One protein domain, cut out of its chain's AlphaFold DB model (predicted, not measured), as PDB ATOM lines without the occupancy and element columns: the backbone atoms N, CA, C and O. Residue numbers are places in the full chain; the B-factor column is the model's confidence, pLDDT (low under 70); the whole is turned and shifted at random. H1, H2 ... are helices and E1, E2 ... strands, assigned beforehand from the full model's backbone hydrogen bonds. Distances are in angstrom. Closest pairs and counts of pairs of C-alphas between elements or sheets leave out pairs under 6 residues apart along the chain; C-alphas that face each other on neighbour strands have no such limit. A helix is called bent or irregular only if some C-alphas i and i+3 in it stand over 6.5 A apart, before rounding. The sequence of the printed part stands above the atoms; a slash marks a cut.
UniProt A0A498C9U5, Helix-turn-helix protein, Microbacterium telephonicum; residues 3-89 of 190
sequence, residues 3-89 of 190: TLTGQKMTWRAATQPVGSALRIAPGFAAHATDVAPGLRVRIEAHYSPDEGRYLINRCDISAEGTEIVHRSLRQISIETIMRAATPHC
ATOM      1  N   THR A   3      21.940 -16.940  46.660       96.62
ATOM      2  CA  THR A   3      22.071 -17.782  47.851       96.62
ATOM      3  C   THR A   3      23.078 -18.904  47.575       96.62
ATOM      4  O   THR A   3      23.389 -19.211  46.420       96.62
ATOM      5  N   LEU A   4      23.554 -19.576  48.621       94.19
ATOM      6  CA  LEU A   4      24.430 -20.749  48.471       94.19
ATOM      7  C   LEU A   4      23.745 -21.915  47.739       94.19
ATOM      8  O   LEU A   4      24.405 -22.709  47.080       94.19
ATOM      9  N   THR A   5      22.413 -21.973  47.786       93.62
ATOM     10  CA  THR A   5      21.592 -22.936  47.036       93.62
ATOM     11  C   THR A   5      21.358 -22.532  45.574       93.62
ATOM     12  O   THR A   5      20.657 -23.234  44.851       93.62
ATOM     13  N   GLY A   6      21.925 -21.408  45.117       93.06
ATOM     14  CA  GLY A   6      21.861 -20.953  43.725       93.06
ATOM     15  C   GLY A   6      20.623 -20.131  43.359       93.06
ATOM     16  O   GLY A   6      20.457 -19.767  42.196       93.06
ATOM     17  N   GLN A   7      19.759 -19.789  44.317       95.25
ATOM     18  CA  GLN A   7      18.612 -18.911  44.067       95.25
ATOM     19  C   GLN A   7      19.062 -17.453  43.970       95.25
ATOM     20  O   GLN A   7      20.024 -17.051  44.622       95.25
ATOM     21  N   LYS A   8      18.373 -16.628  43.173       95.50
ATOM     22  CA  LYS A   8      18.674 -15.190  43.100       95.50
ATOM     23  C   LYS A   8      18.508 -14.556  44.487       95.50
ATOM     24  O   LYS A   8      17.494 -14.773  45.147       95.50
ATOM     25  N   MET A   9      19.494 -13.766  44.910       96.25
ATOM     26  CA  MET A   9      19.445 -13.073  46.197       96.25
ATOM     27  C   MET A   9      18.299 -12.054  46.218       96.25
ATOM     28  O   MET A   9      18.141 -11.271  45.281       96.25
ATOM     29  N   THR A  10      17.516 -12.074  47.295       94.50
ATOM     30  CA  THR A  10      16.475 -11.087  47.619       94.50
ATOM     31  C   THR A  10      16.464 -10.876  49.130       94.50
ATOM     32  O   THR A  10      16.993 -11.713  49.864       94.50
ATOM     33  N   TRP A  11      15.800  -9.824  49.612       94.00
ATOM     34  CA  TRP A  11      15.666  -9.558  51.049       94.00
ATOM     35  C   TRP A  11      15.107 -10.751  51.844       94.00
ATOM     36  O   TRP A  11      15.461 -10.934  53.001       94.00
ATOM     37  N   ARG A  12      14.298 -11.626  51.225       94.62
ATOM     38  CA  ARG A  12      13.726 -12.818  51.882       94.62
ATOM     39  C   ARG A  12      14.768 -13.849  52.309       94.62
ATOM     40  O   ARG A  12      14.499 -14.649  53.196       94.62
ATOM     41  N   ALA A  13      15.936 -13.855  51.670       95.69
ATOM     42  CA  ALA A  13      17.032 -14.739  52.047       95.69
ATOM     43  C   ALA A  13      17.769 -14.253  53.308       95.69
ATOM     44  O   ALA A  13      18.559 -15.004  53.879       95.69
ATOM     45  N   ALA A  14      17.519 -13.015  53.746       94.81
ATOM     46  CA  ALA A  14      18.125 -12.440  54.931       94.81
ATOM     47  C   ALA A  14      17.358 -12.842  56.196       94.81
ATOM     48  O   ALA A  14      16.410 -12.183  56.616       94.81
ATOM     49  N   THR A  15      17.761 -13.958  56.795       93.50
ATOM     50  CA  THR A  15      17.085 -14.558  57.952       93.50
ATOM     51  C   THR A  15      17.856 -14.398  59.258       93.50
ATOM     52  O   THR A  15      17.265 -14.524  60.330       93.50
ATOM     53  N   GLN A  16      19.153 -14.092  59.196       93.69
ATOM     54  CA  GLN A  16      20.014 -13.972  60.368       93.69
ATOM     55  C   GLN A  16      19.881 -12.570  60.988       93.69
ATOM     56  O   GLN A  16      20.170 -11.587  60.304       93.69
ATOM     57  N   PRO A  17      19.476 -12.433  62.263       91.69
ATOM     58  CA  PRO A  17      19.531 -11.156  62.972       91.69
ATOM     59  C   PRO A  17      20.977 -10.706  63.209       91.69
ATOM     60  O   PRO A  17      21.827 -11.526  63.568       91.69
ATOM     61  N   VAL A  18      21.228  -9.404  63.043       89.00
ATOM     62  CA  VAL A  18      22.469  -8.727  63.455       89.00
ATOM     63  C   VAL A  18      22.100  -7.364  64.035       89.00
ATOM     64  O   VAL A  18      21.432  -6.569  63.370       89.00
ATOM     65  N   GLY A  19      22.510  -7.102  65.278       85.19
ATOM     66  CA  GLY A  19      21.942  -6.016  66.078       85.19
ATOM     67  C   GLY A  19      20.415  -6.099  66.179       85.19
ATOM     68  O   GLY A  19      19.809  -7.167  66.044       85.19
ATOM     69  N   SER A  20      19.788  -4.952  66.400       81.62
ATOM     70  CA  SER A  20      18.334  -4.790  66.445       81.62
ATOM     71  C   SER A  20      17.731  -4.404  65.090       81.62
ATOM     72  O   SER A  20      16.618  -4.827  64.783       81.62
ATOM     73  N   ALA A  21      18.476  -3.674  64.254       78.50
ATOM     74  CA  ALA A  21      17.954  -3.074  63.024       78.50
ATOM     75  C   ALA A  21      18.062  -3.957  61.767       78.50
ATOM     76  O   ALA A  21      17.334  -3.736  60.799       78.50
ATOM     77  N   LEU A  22      18.978  -4.934  61.733       88.94
ATOM     78  CA  LEU A  22      19.326  -5.630  60.493       88.94
ATOM     79  C   LEU A  22      18.929  -7.107  60.481       88.94
ATOM     80  O   LEU A  22      18.932  -7.834  61.485       88.94
ATOM     81  N   ARG A  23      18.638  -7.570  59.267       93.81
ATOM     82  CA  ARG A  23      18.644  -8.983  58.904       93.81
ATOM     83  C   ARG A  23      19.645  -9.191  57.781       93.81
ATOM     84  O   ARG A  23      19.744  -8.370  56.877       93.81
ATOM     85  N   ILE A  24      20.382 -10.292  57.812       95.56
ATOM     86  CA  ILE A  24      21.369 -10.617  56.782       95.56
ATOM     87  C   ILE A  24      21.183 -12.038  56.265       95.56
ATOM     88  O   ILE A  24      20.634 -12.902  56.955       95.56
ATOM     89  N   ALA A  25      21.629 -12.299  55.041       97.00
ATOM     90  CA  ALA A  25      21.712 -13.659  54.530       97.00
ATOM     91  C   ALA A  25      22.792 -14.427  55.315       97.00
ATOM     92  O   ALA A  25      23.913 -13.939  55.419       97.00
ATOM     93  N   PRO A  26      22.526 -15.637  55.838       96.69
ATOM     94  CA  PRO A  26      23.550 -16.412  56.549       96.69
ATOM     95  C   PRO A  26      24.791 -16.717  55.692       96.69
ATOM     96  O   PRO A  26      25.895 -16.890  56.205       96.69
ATOM     97  N   GLY A  27      24.613 -16.762  54.371       97.19
ATOM     98  CA  GLY A  27      25.690 -16.860  53.401       97.19
ATOM     99  C   GLY A  27      25.205 -16.606  51.979       97.19
ATOM    100  O   GLY A  27      24.001 -16.591  51.699       97.19
ATOM    101  N   PHE A  28      26.151 -16.392  51.072       97.75
ATOM    102  CA  PHE A  28      25.867 -16.036  49.688       97.75
ATOM    103  C   PHE A  28      26.953 -16.514  48.725       97.75
ATOM    104  O   PHE A  28      28.088 -16.774  49.121       97.75
ATOM    105  N   ALA A  29      26.595 -16.552  47.442       97.81
ATOM    106  CA  ALA A  29      27.512 -16.707  46.325       97.81
ATOM    107  C   ALA A  29      27.534 -15.432  45.457       97.81
ATOM    108  O   ALA A  29      26.500 -14.971  44.947       97.81
ATOM    109  N   ALA A  30      28.724 -14.857  45.282       96.81
ATOM    110  CA  ALA A  30      28.987 -13.728  44.397       96.81
ATOM    111  C   ALA A  30      29.654 -14.213  43.114       96.81
ATOM    112  O   ALA A  30      30.638 -14.944  43.169       96.81
ATOM    113  N   HIS A  31      29.129 -13.791  41.966       95.56
ATOM    114  CA  HIS A  31      29.747 -14.022  40.662       95.56
ATOM    115  C   HIS A  31      30.206 -12.679  40.117       95.56
ATOM    116  O   HIS A  31      29.390 -11.764  39.997       95.56
ATOM    117  N   ALA A  32      31.484 -12.582  39.783       93.62
ATOM    118  CA  ALA A  32      32.067 -11.417  39.146       93.62
ATOM    119  C   ALA A  32      32.686 -11.833  37.809       93.62
ATOM    120  O   ALA A  32      33.484 -12.772  37.745       93.62
ATOM    121  N   THR A  33      32.290 -11.147  36.743       91.31
ATOM    122  CA  THR A  33      32.900 -11.251  35.414       91.31
ATOM    123  C   THR A  33      33.807 -10.053  35.189       91.31
ATOM    124  O   THR A  33      33.703  -9.058  35.905       91.31
ATOM    125  N   ASP A  34      34.723 -10.164  34.228       83.88
ATOM    126  CA  ASP A  34      35.584  -9.059  33.786       83.88
ATOM    127  C   ASP A  34      36.420  -8.423  34.911       83.88
ATOM    128  O   ASP A  34      36.865  -7.282  34.821       83.88
ATOM    129  N   VAL A  35      36.684  -9.188  35.977       85.19
ATOM    130  CA  VAL A  35      37.576  -8.791  37.084       85.19
ATOM    131  C   VAL A  35      39.032  -8.655  36.630       85.19
ATOM    132  O   VAL A  35      39.835  -7.981  37.267       85.19
ATOM    133  N   ALA A  36      39.349  -9.323  35.525       85.81
ATOM    134  CA  ALA A  36      40.513  -9.172  34.673       85.81
ATOM    135  C   ALA A  36      40.110  -9.694  33.276       85.81
ATOM    136  O   ALA A  36      39.130 -10.445  33.182       85.81
ATOM    137  N   PRO A  37      40.833  -9.352  32.193       86.31
ATOM    138  CA  PRO A  37      40.467  -9.783  30.844       86.31
ATOM    139  C   PRO A  37      40.268 -11.306  30.744       86.31
ATOM    140  O   PRO A  37      41.204 -12.070  30.978       86.31
ATOM    141  N   GLY A  38      39.042 -11.733  30.420       88.56
ATOM    142  CA  GLY A  38      38.657 -13.140  30.249       88.56
ATOM    143  C   GLY A  38      38.559 -13.970  31.537       88.56
ATOM    144  O   GLY A  38      38.348 -15.181  31.452       88.56
ATOM    145  N   LEU A  39      38.703 -13.361  32.722       93.25
ATOM    146  CA  LEU A  39      38.587 -14.056  34.008       93.25
ATOM    147  C   LEU A  39      37.216 -13.862  34.660       93.25
ATOM    148  O   LEU A  39      36.616 -12.786  34.628       93.25
ATOM    149  N   ARG A  40      36.758 -14.921  35.327       94.62
ATOM    150  CA  ARG A  40      35.555 -14.956  36.159       94.62
ATOM    151  C   ARG A  40      35.894 -15.469  37.545       94.62
ATOM    152  O   ARG A  40      36.685 -16.401  37.693       94.62
ATOM    153  N   VAL A  41      35.250 -14.891  38.550       96.50
ATOM    154  CA  VAL A  41      35.426 -15.260  39.954       96.50
ATOM    155  C   VAL A  41      34.079 -15.602  40.567       96.50
ATOM    156  O   VAL A  41      33.118 -14.838  40.443       96.50
ATOM    157  N   ARG A  42      34.024 -16.739  41.260       96.88
ATOM    158  CA  ARG A  42      32.938 -17.095  42.171       96.88
ATOM    159  C   ARG A  42      33.474 -17.088  43.595       96.88
ATOM    160  O   ARG A  42      34.456 -17.758  43.885       96.88
ATOM    161  N   ILE A  43      32.810 -16.351  44.474       97.25
ATOM    162  CA  ILE A  43      33.093 -16.345  45.911       97.25
ATOM    163  C   ILE A  43      31.885 -16.905  46.640       97.25
ATOM    164  O   ILE A  43      30.761 -16.498  46.349       97.25
ATOM    165  N   GLU A  44      32.126 -17.777  47.611       97.94
ATOM    166  CA  GLU A  44      31.140 -18.140  48.625       97.94
ATOM    167  C   GLU A  44      31.598 -17.585  49.970       97.94
ATOM    168  O   GLU A  44      32.778 -17.653  50.333       97.94
ATOM    169  N   ALA A  45      30.659 -16.965  50.676       97.12
ATOM    170  CA  ALA A  45      30.915 -16.354  51.962       97.12
ATOM    171  C   ALA A  45      29.801 -16.680  52.951       97.12
ATOM    172  O   ALA A  45      28.625 -16.744  52.586       97.12
ATOM    173  N   HIS A  46      30.184 -16.855  54.212       97.00
ATOM    174  CA  HIS A  46      29.282 -17.122  55.326       97.00
ATOM    175  C   HIS A  46      29.499 -16.096  56.417       97.00
ATOM    176  O   HIS A  46      30.634 -15.713  56.704       97.00
ATOM    177  N   TYR A  47      28.414 -15.652  57.029       95.81
ATOM    178  CA  TYR A  47      28.515 -14.798  58.194       95.81
ATOM    179  C   TYR A  47      29.026 -15.606  59.388       95.81
ATOM    180  O   TYR A  47      28.489 -16.670  59.699       95.81
ATOM    181  N   SER A  48      30.057 -15.092  60.055       94.00
ATOM    182  CA  SER A  48      30.540 -15.612  61.327       94.00
ATOM    183  C   SER A  48      30.121 -14.650  62.444       94.00
ATOM    184  O   SER A  48      30.574 -13.501  62.442       94.00
ATOM    185  N   PRO A  49      29.269 -15.093  63.390       90.94
ATOM    186  CA  PRO A  49      28.908 -14.302  64.562       90.94
ATOM    187  C   PRO A  49      30.118 -13.939  65.428       90.94
ATOM    188  O   PRO A  49      30.210 -12.800  65.877       90.94
ATOM    189  N   ASP A  50      31.061 -14.870  65.591       90.69
ATOM    190  CA  ASP A  50      32.268 -14.679  66.407       90.69
ATOM    191  C   ASP A  50      33.160 -13.567  65.841       90.69
ATOM    192  O   ASP A  50      33.724 -12.751  66.565       90.69
ATOM    193  N   GLU A  51      33.243 -13.505  64.515       90.69
ATOM    194  CA  GLU A  51      34.040 -12.522  63.786       90.69
ATOM    195  C   GLU A  51      33.258 -11.243  63.449       90.69
ATOM    196  O   GLU A  51      33.842 -10.274  62.951       90.69
ATOM    197  N   GLY A  52      31.939 -11.253  63.667       90.62
ATOM    198  CA  GLY A  52      31.000 -10.176  63.359       90.62
ATOM    199  C   GLY A  52      31.005  -9.717  61.897       90.62
ATOM    200  O   GLY A  52      30.796  -8.532  61.629       90.62
ATOM    201  N   ARG A  53      31.329 -10.614  60.951       91.56
ATOM    202  CA  ARG A  53      31.453 -10.314  59.510       91.56
ATOM    203  C   ARG A  53      31.302 -11.556  58.632       91.56
ATOM    204  O   ARG A  53      31.340 -12.687  59.111       91.56
ATOM    205  N   TYR A  54      31.211 -11.344  57.319       94.25
ATOM    206  CA  TYR A  54      31.316 -12.424  56.339       94.25
ATOM    207  C   TYR A  54      32.761 -12.901  56.166       94.25
ATOM    208  O   TYR A  54      33.671 -12.103  55.931       94.25
ATOM    209  N   LEU A  55      32.950 -14.215  56.223       94.38
ATOM    210  CA  LEU A  55      34.191 -14.905  55.900       94.38
ATOM    211  C   LEU A  55      34.048 -15.598  54.551       94.38
ATOM    212  O   LEU A  55      33.046 -16.264  54.294       94.38
ATOM    213  N   ILE A  56      35.063 -15.461  53.704       95.25
ATOM    214  CA  ILE A  56      35.146 -16.190  52.440       95.25
ATOM    215  C   ILE A  56      35.678 -17.583  52.745       95.25
ATOM    216  O   ILE A  56      36.800 -17.716  53.226       95.25
ATOM    217  N   ASN A  57      34.891 -18.609  52.446       94.69
ATOM    218  CA  ASN A  57      35.311 -20.002  52.594       94.69
ATOM    219  C   ASN A  57      35.631 -20.667  51.250       94.69
ATOM    220  O   ASN A  57      36.288 -21.707  51.231       94.69
ATOM    221  N   ARG A  58      35.215 -20.065  50.130       96.94
ATOM    222  CA  ARG A  58      35.511 -20.562  48.787       96.94
ATOM    223  C   ARG A  58      35.718 -19.422  47.797       96.94
ATOM    224  O   ARG A  58      34.953 -18.460  47.775       96.94
ATOM    225  N   CYS A  59      36.739 -19.558  46.958       96.62
ATOM    226  CA  CYS A  59      37.010 -18.661  45.842       96.62
ATOM    227  C   CYS A  59      37.452 -19.491  44.633       96.62
ATOM    228  O   CYS A  59      38.569 -20.003  44.611       96.62
ATOM    229  N   ASP A  60      36.585 -19.615  43.631       96.06
ATOM    230  CA  ASP A  60      36.899 -20.277  42.368       96.06
ATOM    231  C   ASP A  60      37.227 -19.221  41.308       96.06
ATOM    232  O   ASP A  60      36.469 -18.269  41.100       96.06
ATOM    233  N   ILE A  61      38.349 -19.405  40.615       95.62
ATOM    234  CA  ILE A  61      38.778 -18.553  39.504       95.62
ATOM    235  C   ILE A  61      38.748 -19.402  38.241       95.62
ATOM    236  O   ILE A  61      39.318 -20.489  38.200       95.62
ATOM    237  N   SER A  62      38.082 -18.902  37.208       94.69
ATOM    238  CA  SER A  62      37.999 -19.561  35.906       94.69
ATOM    239  C   SER A  62      38.306 -18.570  34.791       94.69
ATOM    240  O   SER A  62      38.131 -17.363  34.956       94.69
ATOM    241  N   ALA A  63      38.766 -19.084  33.656       93.31
ATOM    242  CA  ALA A  63      39.038 -18.305  32.458       93.31
ATOM    243  C   ALA A  63      38.162 -18.788  31.301       93.31
ATOM    244  O   ALA A  63      37.839 -19.973  31.211       93.31
ATOM    245  N   GLU A  64      37.799 -17.876  30.407       89.44
ATOM    246  CA  GLU A  64      37.166 -18.196  29.130       89.44
ATOM    247  C   GLU A  64      37.964 -17.552  27.998       89.44
ATOM    248  O   GLU A  64      38.172 -16.342  27.990       89.44
ATOM    249  N   GLY A  65      38.460 -18.372  27.065       86.69
ATOM    250  CA  GLY A  65      39.234 -17.891  25.914       86.69
ATOM    251  C   GLY A  65      40.592 -17.262  26.255       86.69
ATOM    252  O   GLY A  65      41.173 -16.592  25.407       86.69
ATOM    253  N   THR A  66      41.104 -17.460  27.474       89.25
ATOM    254  CA  THR A  66      42.401 -16.940  27.934       89.25
ATOM    255  C   THR A  66      43.075 -17.907  28.912       89.25
ATOM    256  O   THR A  66      42.440 -18.825  29.430       89.25
ATOM    257  N   GLU A  67      44.362 -17.690  29.177       91.44
ATOM    258  CA  GLU A  67      45.133 -18.418  30.185       91.44
ATOM    259  C   GLU A  67      45.119 -17.671  31.530       91.44
ATOM    260  O   GLU A  67      45.256 -16.444  31.596       91.44
ATOM    261  N   ILE A  68      44.985 -18.415  32.632       94.12
ATOM    262  CA  ILE A  68      45.172 -17.860  33.975       94.12
ATOM    263  C   ILE A  68      46.672 -17.730  34.235       94.12
ATOM    264  O   ILE A  68      47.367 -18.724  34.423       94.12
ATOM    265  N   VAL A  69      47.163 -16.494  34.301       91.94
ATOM    266  CA  VAL A  69      48.571 -16.189  34.571       91.94
ATOM    267  C   VAL A  69      48.712 -15.365  35.845       91.94
ATOM    268  O   VAL A  69      47.817 -14.620  36.243       91.94
ATOM    269  N   HIS A  70      49.884 -15.422  36.477       91.50
ATOM    270  CA  HIS A  70      50.156 -14.699  37.729       91.50
ATOM    271  C   HIS A  70      49.813 -13.201  37.673       91.50
ATOM    272  O   HIS A  70      49.303 -12.625  38.632       91.50
ATOM    273  N   ARG A  71      50.057 -12.555  36.525       90.06
ATOM    274  CA  ARG A  71      49.744 -11.133  36.326       90.06
ATOM    275  C   ARG A  71      48.240 -10.851  36.390       90.06
ATOM    276  O   ARG A  71      47.871  -9.841  36.981       90.06
ATOM    277  N   SER A  72      47.396 -11.693  35.792       89.75
ATOM    278  CA  SER A  72      45.944 -11.482  35.789       89.75
ATOM    279  C   SER A  72      45.337 -11.777  37.159       89.75
ATOM    280  O   SER A  72      44.478 -11.029  37.611       89.75
ATOM    281  N   LEU A  73      45.868 -12.764  37.890       91.12
ATOM    282  CA  LEU A  73      45.459 -13.035  39.274       91.12
ATOM    283  C   LEU A  73      45.670 -11.832  40.206       91.12
ATOM    284  O   LEU A  73      44.815 -11.545  41.037       91.12
ATOM    285  N   ARG A  74      46.765 -11.077  40.034       90.50
ATOM    286  CA  ARG A  74      47.048  -9.865  40.830       90.50
ATOM    287  C   ARG A  74      46.057  -8.719  40.610       90.50
ATOM    288  O   ARG A  74      46.027  -7.799  41.420       90.50
ATOM    289  N   GLN A  75      45.289  -8.742  39.524       88.88
ATOM    290  CA  GLN A  75      44.284  -7.713  39.231       88.88
ATOM    291  C   GLN A  75      42.958  -7.982  39.953       88.88
ATOM    292  O   GLN A  75      42.155  -7.067  40.126       88.88
ATOM    293  N   ILE A  76      42.732  -9.218  40.409       91.62
ATOM    294  CA  ILE A  76      41.488  -9.612  41.064       91.62
ATOM    295  C   ILE A  76      41.453  -9.038  42.481       91.62
ATOM    296  O   ILE A  76      42.122  -9.518  43.397       91.62
ATOM    297  N   SER A  77      40.600  -8.038  42.684       91.75
ATOM    298  CA  SER A  77      40.313  -7.507  44.014       91.75
ATOM    299  C   SER A  77      39.129  -8.234  44.647       91.75
ATOM    300  O   SER A  77      37.964  -7.893  44.428       91.75
ATOM    301  N   ILE A  78      39.429  -9.217  45.498       91.12
ATOM    302  CA  ILE A  78      38.428  -9.900  46.332       91.12
ATOM    303  C   ILE A  78      37.658  -8.901  47.203       91.12
ATOM    304  O   ILE A  78      36.461  -9.052  47.429       91.12
ATOM    305  N   GLU A  79      38.341  -7.870  47.696       88.25
ATOM    306  CA  GLU A  79      37.719  -6.814  48.490       88.25
ATOM    307  C   GLU A  79      36.653  -6.055  47.695       88.25
ATOM    308  O   GLU A  79      35.551  -5.847  48.198       88.25
ATOM    309  N   THR A  80      36.944  -5.705  46.440       89.62
ATOM    310  CA  THR A  80      35.989  -5.023  45.558       89.62
ATOM    311  C   THR A  80      34.766  -5.899  45.293       89.62
ATOM    312  O   THR A  80      33.641  -5.408  45.371       89.62
ATOM    313  N   ILE A  81      34.964  -7.200  45.048       92.75
ATOM    314  CA  ILE A  81      33.856  -8.145  44.833       92.75
ATOM    315  C   ILE A  81      32.977  -8.231  46.087       92.75
ATOM    316  O   ILE A  81      31.759  -8.100  45.989       92.75
ATOM    317  N   MET A  82      33.577  -8.393  47.270       92.19
ATOM    318  CA  MET A  82      32.831  -8.461  48.534       92.19
ATOM    319  C   MET A  82      32.071  -7.169  48.831       92.19
ATOM    320  O   MET A  82      30.909  -7.219  49.236       92.19
ATOM    321  N   ARG A  83      32.698  -6.013  48.596       89.19
ATOM    322  CA  ARG A  83      32.085  -4.696  48.806       89.19
ATOM    323  C   ARG A  83      30.877  -4.472  47.897       89.19
ATOM    324  O   ARG A  83      29.892  -3.893  48.339       89.19
ATOM    325  N   ALA A  84      30.930  -4.960  46.656       89.94
ATOM    326  CA  ALA A  84      29.798  -4.918  45.731       89.94
ATOM    327  C   ALA A  84      28.709  -5.951  46.082       89.94
ATOM    328  O   ALA A  84      27.522  -5.680  45.937       89.94
ATOM    329  N   ALA A  85      29.102  -7.134  46.559       93.38
ATOM    330  CA  ALA A  85      28.199  -8.245  46.849       93.38
ATOM    331  C   ALA A  85      27.374  -8.056  48.131       93.38
ATOM    332  O   ALA A  85      26.180  -8.366  48.163       93.38
ATOM    333  N   THR A  86      28.010  -7.568  49.195       93.19
ATOM    334  CA  THR A  86      27.438  -7.582  50.548       93.19
ATOM    335  C   THR A  86      26.158  -6.750  50.698       93.19
ATOM    336  O   THR A  86      25.232  -7.252  51.334       93.19
ATOM    337  N   PRO A  87      25.999  -5.565  50.070       92.50
ATOM    338  CA  PRO A  87      24.747  -4.805  50.145       92.50
ATOM    339  C   PRO A  87      23.498  -5.579  49.689       92.50
ATOM    340  O   PRO A  87      22.408  -5.337  50.200       92.50
ATOM    341  N   HIS A  88      23.633  -6.550  48.779       94.25
ATOM    342  CA  HIS A  88      22.515  -7.412  48.366       94.25
ATOM    343  C   HIS A  88      22.089  -8.418  49.442       94.25
ATOM    344  O   HIS A  88      21.021  -9.014  49.346       94.25
ATOM    345  N   CYS A  89      22.952  -8.657  50.426       95.06
ATOM    346  CA  CYS A  89      22.790  -9.675  51.459       95.06
ATOM    347  C   CYS A  89      22.304  -9.079  52.785       95.06
ATOM    348  O   CYS A  89      22.142  -9.817  53.752       95.06
TER     349      CYS A  89
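This is residues 3 to 89 of the 190 residues of the protein "Helix-turn-helix protein" of Microbacterium telephonicum (UniProt A0A498C9U5). A long, twisted sheet of three strands, E3, E4 and E5, has one helix, H2, packed over one of its faces; a small hairpin of two short strands, E1 and E2, sits toward one end of the elongated whole, and the short helix H1 toward the other. The first stretch, residues 3 to 15, has no named element. The 87 printed residues hold five strands and then two helices along the chain, E1 E2 E3 E4 E5 H1 H2, and the class is mixed, helices and strands. The larger sheet has the order E3, E4, E5 and the smaller E1, E2, both antiparallel throughout. The whole is only just compact, close to loose, with a radius of gyration of the C-alphas of 14.4 A and spans of 46 by 25 by 17 A.

Begin with E3, residues 27 to 36, E4, residues 39 to 48, and E5, residues 53 to 63: they form a meander, each strand the antiparallel neighbour of the one before. E3 and E4 are a hairpin at 154 degrees, with N 30 and O 43 2.8 A apart, within hydrogen-bond range. E4 and E5 are a hairpin at 162 degrees, with N 42 and O 60 at 2.9 A. E3 bends by 64 degrees at residue 33, and E5 by 55 degrees at residue 57. H2, residues 78 to 89, is on one face of this sheet, in two layers, a helix layer and a sheet layer; its closest C-alphas to E3 are those of Ala 85 and Ala 30, 6.1 A apart. H1, residues 70 to 73, only grazes the sheet, with its residues 71 to 73. E1, residues 16 to 18, and E2, residues 22 to 24, are a hairpin, with N 24 and O 16 at 2.8 A. E2 runs on into E3 across a break of 2 residues, at 71 degrees. In H2, 5 of 8 O i to N i+4 pairs are within hydrogen-bond range; H1 is too short for such a pair.

Find C-alpha 27 at (25.690, -16.860, 53.401), where E3 begins its 25.1 A. E4 covers 28.5 A and E5 29.2 A, ending at C-alpha 63, (39.038, -18.305, 32.458). H2 covers 16.5 A to C-alpha 89 at (22.790, -9.675, 51.459); it is irregular, but only just, with C-alphas 84 and 87 6.7 A apart. E1 measures 6.6 A, E2 6.5 A and H1 5.2 A.

Look at the C-alphas of Ser 20 and Gly 65 for the two farthest apart, 47.4 A. The printed part has no cut, and no link is long. The mean pLDDT of the printed part is 92.6, and no printed residue is under 70.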